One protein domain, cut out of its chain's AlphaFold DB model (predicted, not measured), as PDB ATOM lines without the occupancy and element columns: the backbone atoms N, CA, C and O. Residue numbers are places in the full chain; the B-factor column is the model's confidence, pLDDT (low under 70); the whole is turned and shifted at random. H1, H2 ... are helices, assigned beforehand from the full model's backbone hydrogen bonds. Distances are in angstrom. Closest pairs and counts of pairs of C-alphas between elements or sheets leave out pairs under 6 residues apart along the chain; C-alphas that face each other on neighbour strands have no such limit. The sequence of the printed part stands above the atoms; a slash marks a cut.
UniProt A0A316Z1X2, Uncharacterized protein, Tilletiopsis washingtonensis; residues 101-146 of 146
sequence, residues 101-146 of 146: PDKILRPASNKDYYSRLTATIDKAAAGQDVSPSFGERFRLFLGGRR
ATOM      1  N   PRO A 101     226.109 185.881 226.463       87.06
ATOM      2  CA  PRO A 101     227.453 186.220 226.018       87.06
ATOM      3  C   PRO A 101     228.042 185.118 225.133       87.06
ATOM      4  O   PRO A 101     227.900 183.924 225.405       87.06
ATOM      5  N   ASP A 102     228.794 185.534 224.118       79.19
ATOM      6  CA  ASP A 102     229.335 184.661 223.067       79.19
ATOM      7  C   ASP A 102     230.265 183.559 223.623       79.19
ATOM      8  O   ASP A 102     230.382 182.462 223.082       79.19
ATOM      9  N   LYS A 103     230.870 183.812 224.789       82.81
ATOM     10  CA  LYS A 103     231.692 182.844 225.530       82.81
ATOM     11  C   LYS A 103     230.904 181.614 226.008       82.81
ATOM     12  O   LYS A 103     231.489 180.543 226.130       82.81
ATOM     13  N   ILE A 104     229.601 181.750 226.271       82.75
ATOM     14  CA  ILE A 104     228.722 180.620 226.627       82.75
ATOM     15  C   ILE A 104     228.362 179.816 225.372       82.75
ATOM     16  O   ILE A 104     228.332 178.587 225.417       82.75
ATOM     17  N   LEU A 105     228.160 180.498 224.240       79.56
ATOM     18  CA  LEU A 105     227.871 179.875 222.943       79.56
ATOM     19  C   LEU A 105     229.102 179.212 222.306       79.56
ATOM     20  O   LEU A 105     228.973 178.449 221.352       79.56
ATOM     21  N   ARG A 106     230.307 179.500 222.809       84.50
ATOM     22  CA  ARG A 106     231.579 178.975 222.296       84.50
ATOM     23  C   ARG A 106     232.471 178.527 223.454       84.50
ATOM     24  O   ARG A 106     233.410 179.245 223.816       84.50
ATOM     25  N   PRO A 107     232.196 177.355 224.056       84.00
ATOM     26  CA  PRO A 107     232.989 176.871 225.173       84.00
ATOM     27  C   PRO A 107     234.441 176.653 224.736       84.00
ATOM     28  O   PRO A 107     234.718 176.225 223.615       84.00
ATOM     29  N   ALA A 108     235.384 176.922 225.641       83.88
ATOM     30  CA  ALA A 108     236.815 176.821 225.347       83.88
ATOM     31  C   ALA A 108     237.244 175.407 224.909       83.88
ATOM     32  O   ALA A 108     238.193 175.269 224.142       83.88
ATOM     33  N   SER A 109     236.526 174.374 225.362       84.69
ATOM     34  CA  SER A 109     236.763 172.974 225.002       84.69
ATOM     35  C   SER A 109     236.398 172.643 223.553       84.69
ATOM     36  O   SER A 109     237.032 171.779 222.955       84.69
ATOM     37  N   ASN A 110     235.389 173.305 222.978       83.12
ATOM     38  CA  ASN A 110     234.971 173.094 221.595       83.12
ATOM     39  C   ASN A 110     234.189 174.304 221.066       83.12
ATOM     40  O   ASN A 110     232.982 174.436 221.279       83.12
ATOM     41  N   LYS A 111     234.884 175.162 220.315       86.56
ATOM     42  CA  LYS A 111     234.322 176.396 219.746       86.56
ATOM     43  C   LYS A 111     233.220 176.150 218.706       86.56
ATOM     44  O   LYS A 111     232.408 177.045 218.486       86.56
ATOM     45  N   ASP A 112     233.178 174.956 218.109       86.06
ATOM     46  CA  ASP A 112     232.219 174.579 217.061       86.06
ATOM     47  C   ASP A 112     231.063 173.717 217.588       86.06
ATOM     48  O   ASP A 112     230.283 173.177 216.808       86.06
ATOM     49  N   TYR A 113     230.962 173.500 218.903       85.44
ATOM     50  CA  TYR A 113     229.993 172.546 219.447       85.44
ATOM     51  C   TYR A 113     228.549 172.898 219.064       85.44
ATOM     52  O   TYR A 113     227.851 172.091 218.450       85.44
ATOM     53  N   TYR A 114     228.118 174.119 219.383       84.94
ATOM     54  CA  TYR A 114     226.743 174.539 219.132       84.94
ATOM     55  C   TYR A 114     226.449 174.721 217.640       84.94
ATOM     56  O   TYR A 114     225.340 174.416 217.224       84.94
ATOM     57  N   SER A 115     227.430 175.118 216.819       87.12
ATOM     58  CA  SER A 115     227.241 175.217 215.363       87.12
ATOM     59  C   SER A 115     227.067 173.847 214.703       87.12
ATOM     60  O   SER A 115     226.258 173.693 213.788       87.12
ATOM     61  N   ARG A 116     227.781 172.822 215.188       88.00
ATOM     62  CA  ARG A 116     227.550 171.434 214.762       88.00
ATOM     63  C   ARG A 116     226.179 170.946 215.216       88.00
ATOM     64  O   ARG A 116     225.477 170.337 214.417       88.00
ATOM     65  N   LEU A 117     225.790 171.249 216.455       85.38
ATOM     66  CA  LEU A 117     224.491 170.862 217.003       85.38
ATOM     67  C   LEU A 117     223.324 171.468 216.207       85.38
ATOM     68  O   LEU A 117     222.400 170.745 215.838       85.38
ATOM     69  N   THR A 118     223.372 172.763 215.886       87.88
ATOM     70  CA  THR A 118     222.335 173.406 215.063       87.88
ATOM     71  C   THR A 118     222.278 172.788 213.671       87.88
ATOM     72  O   THR A 118     221.203 172.411 213.223       87.88
ATOM     73  N   ALA A 119     223.430 172.552 213.034       87.31
ATOM     74  CA  ALA A 119     223.472 171.905 211.725       87.31
ATOM     75  C   ALA A 119     222.886 170.482 211.751       87.31
ATOM     76  O   ALA A 119     222.217 170.070 210.806       87.31
ATOM     77  N   THR A 120     223.112 169.715 212.823       86.50
ATOM     78  CA  THR A 120     222.494 168.386 212.966       86.50
ATOM     79  C   THR A 120     220.987 168.462 213.183       86.50
ATOM     80  O   THR A 120     220.259 167.640 212.632       86.50
ATOM     81  N   ILE A 121     220.518 169.461 213.935       85.88
ATOM     82  CA  ILE A 121     219.091 169.717 214.151       85.88
ATOM     83  C   ILE A 121     218.407 170.080 212.828       85.88
ATOM     84  O   ILE A 121     217.364 169.510 212.515       85.88
ATOM     85  N   ASP A 122     219.013 170.951 212.022       85.69
ATOM     86  CA  ASP A 122     218.466 171.371 210.727       85.69
ATOM     87  C   ASP A 122     218.380 170.201 209.735       85.69
ATOM     88  O   ASP A 122     217.379 170.037 209.037       85.69
ATOM     89  N   LYS A 123     219.399 169.330 209.712       85.94
ATOM     90  CA  LYS A 123     219.376 168.091 208.917       85.94
ATOM     91  C   LYS A 123     218.256 167.150 209.356       85.94
ATOM     92  O   LYS A 123     217.529 166.638 208.505       85.94
ATOM     93  N   ALA A 124     218.087 166.962 210.667       85.12
ATOM     94  CA  ALA A 124     217.015 166.140 211.225       85.12
ATOM     95  C   ALA A 124     215.630 166.698 210.860       85.12
ATOM     96  O   ALA A 124     214.756 165.957 210.415       85.12
ATOM     97  N   ALA A 125     215.456 168.016 210.984       83.44
ATOM     98  CA  ALA A 125     214.248 168.734 210.590       83.44
ATOM     99  C   ALA A 125     213.936 168.591 209.088       83.44
ATOM    100  O   ALA A 125     212.769 168.528 208.707       83.44
ATOM    101  N   ALA A 126     214.963 168.496 208.240       83.81
ATOM    102  CA  ALA A 126     214.832 168.236 206.807       83.81
ATOM    103  C   ALA A 126     214.584 166.750 206.458       83.81
ATOM    104  O   ALA A 126     214.471 166.417 205.279       83.81
ATOM    105  N   GLY A 127     214.513 165.854 207.450       79.56
ATOM    106  CA  GLY A 127     214.331 164.414 207.244       79.56
ATOM    107  C   GLY A 127     215.584 163.684 206.750       79.56
ATOM    108  O   GLY A 127     215.476 162.570 206.238       79.56
ATOM    109  N   GLN A 128     216.767 164.295 206.868       77.00
ATOM    110  CA  GLN A 128     218.039 163.666 206.514       77.00
ATOM    111  C   GLN A 128     218.539 162.778 207.661       77.00
ATOM    112  O   GLN A 128     218.350 163.105 208.834       77.00
ATOM    113  N   ASP A 129     219.207 161.671 207.327       72.56
ATOM    114  CA  ASP A 129     219.830 160.807 208.331       72.56
ATOM    115  C   ASP A 129     220.932 161.574 209.082       72.56
ATOM    116  O   ASP A 129     221.853 162.142 208.490       72.56
ATOM    117  N   VAL A 130     220.799 161.612 210.406       67.12
ATOM    118  CA  VAL A 130     221.694 162.317 211.337       67.12
ATOM    119  C   VAL A 130     222.772 161.370 211.876       67.12
ATOM    120  O   VAL A 130     223.630 161.780 212.662       67.12
ATOM    121  N   SER A 131     222.728 160.094 211.482       66.56
ATOM    122  CA  SER A 131     223.698 159.091 211.896       66.56
ATOM    123  C   SER A 131     225.082 159.469 211.363       66.56
ATOM    124  O   SER A 131     225.264 159.561 210.148       66.56
ATOM    125  N   PRO A 132     226.084 159.685 212.239       61.72
ATOM    126  CA  PRO A 132     227.428 159.967 211.769       61.72
ATOM    127  C   PRO A 132     227.921 158.782 210.943       61.72
ATOM    128  O   PRO A 132     227.773 157.621 211.348       61.72
ATOM    129  N   SER A 133     228.520 159.096 209.795       66.00
ATOM    130  CA  SER A 133     229.155 158.113 208.920       66.00
ATOM    131  C   SER A 133     230.132 157.249 209.725       66.00
ATOM    132  O   SER A 133     230.742 157.714 210.692       66.00
ATOM    133  N   PHE A 134     230.327 155.990 209.323       57.78
ATOM    134  CA  PHE A 134     231.298 155.092 209.958       57.78
ATOM    135  C   PHE A 134     232.688 155.751 210.103       57.78
ATOM    136  O   PHE A 134     233.325 155.620 211.146       57.78
ATOM    137  N   GLY A 135     233.111 156.558 209.122       67.88
ATOM    138  CA  GLY A 135     234.366 157.319 209.182       67.88
ATOM    139  C   GLY A 135     234.366 158.473 210.197       67.88
ATOM    140  O   GLY A 135     235.388 158.736 210.831       67.88
ATOM    141  N   GLU A 136     233.226 159.136 210.416       69.62
ATOM    142  CA  GLU A 136     233.086 160.183 211.444       69.62
ATOM    143  C   GLU A 136     233.058 159.593 212.851       69.62
ATOM    144  O   GLU A 136     233.710 160.126 213.752       69.62
ATOM    145  N   ARG A 137     232.370 158.459 213.030       68.31
ATOM    146  CA  ARG A 137     232.385 157.690 214.281       68.31
ATOM    147  C   ARG A 137     233.804 157.253 214.634       68.31
ATOM    148  O   ARG A 137     234.236 157.451 215.767       68.31
ATOM    149  N   PHE A 138     234.552 156.745 213.655       65.81
ATOM    150  CA  PHE A 138     235.943 156.329 213.842       65.81
ATOM    151  C   PHE A 138     236.852 157.510 214.224       65.81
ATOM    152  O   PHE A 138     237.665 157.405 215.138       65.81
ATOM    153  N   ARG A 139     236.663 158.679 213.600       66.56
ATOM    154  CA  ARG A 139     237.438 159.900 213.878       66.56
ATOM    155  C   ARG A 139     237.125 160.537 215.241       66.56
ATOM    156  O   ARG A 139     238.023 161.114 215.854       66.56
ATOM    157  N   LEU A 140     235.882 160.432 215.713       67.88
ATOM    158  CA  LEU A 140     235.475 160.852 217.062       67.88
ATOM    159  C   LEU A 140     236.039 159.924 218.149       67.88
ATOM    160  O   LEU A 140     236.386 160.406 219.223       67.88
ATOM    161  N   PHE A 141     236.171 158.624 217.864       63.59
ATOM    162  CA  PHE A 141     236.665 157.631 218.825       63.59
ATOM    163  C   PHE A 141     238.201 157.552 218.899       63.59
ATOM    164  O   PHE A 141     238.746 157.282 219.964       63.59
ATOM    165  N   LEU A 142     238.912 157.825 217.799       64.00
ATOM    166  CA  LEU A 142     240.383 157.739 217.721       64.00
ATOM    167  C   LEU A 142     241.124 159.080 217.842       64.00
ATOM    168  O   LEU A 142     242.327 159.132 217.605       64.00
ATOM    169  N   GLY A 143     240.444 160.157 218.249       60.53
ATOM    170  CA  GLY A 143     241.110 161.367 218.743       60.53
ATOM    171  C   GLY A 143     242.049 162.037 217.734       60.53
ATOM    172  O   GLY A 143     243.261 162.087 217.939       60.53
ATOM    173  N   GLY A 144     241.490 162.618 216.668       50.31
ATOM    174  CA  GLY A 144     242.225 163.499 215.754       50.31
ATOM    175  C   GLY A 144     242.640 164.811 216.429       50.31
ATOM    176  O   GLY A 144     241.992 165.841 216.248       50.31
ATOM    177  N   ARG A 145     243.709 164.749 217.221       49.03
ATOM    178  CA  ARG A 145     244.413 165.868 217.848       49.03
ATOM    179  C   ARG A 145     245.144 166.672 216.760       49.03
ATOM    180  O   ARG A 145     245.956 166.115 216.024       49.03
ATOM    181  N   ARG A 146     244.860 167.968 216.662       43.41
ATOM    182  CA  ARG A 146     245.816 168.988 216.215       43.41
ATOM    183  C   ARG A 146     245.797 170.102 217.243       43.41
ATOM    184  O   ARG A 146     244.674 170.470 217.652       43.41
TER     185      ARG A 146
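This is residues 101 to 146 of the 146 residues of an uncharacterized protein of Tilletiopsis washingtonensis (UniProt A0A316Z1X2). The chain makes a flat, open U with little packing: the longest helix, H2, forms one arm, residues 126 to 133 make the bend, and H3 with the tail to residue 146 folds back as the other arm. The small H1 sits off the beginning of H2. The printed part has 46 residues with three named helices, in the order H1, H2, H3, and no named strand; the class is all helix. It is loose, with a radius of gyration of the C-alphas of 12.8 A and spans of 32 by 29 by 11 A.

H1, residues 102 to 105, is close to but not clearly touching H2, residues 113 to 125; their closest C-alphas, Leu 105 and Tyr 114, are 6.7 A apart. H3, residues 134 to 141, is apart from both. In H2 and H3 every O i to N i+4 pair is within hydrogen-bond range; H1 is too short for one.

H1 begins at C-alpha 102 (229.335, 184.661, 223.067). H2 is 18.5 A long, H3 10.7 A, ending at C-alpha 141 (236.665, 157.631, 218.825).

The farthest C-alphas, Pro 101 and Phe 134, are 35.2 A apart. The printed part has no cut, and both links are short. Residues 130 to 146 have pLDDT under 70.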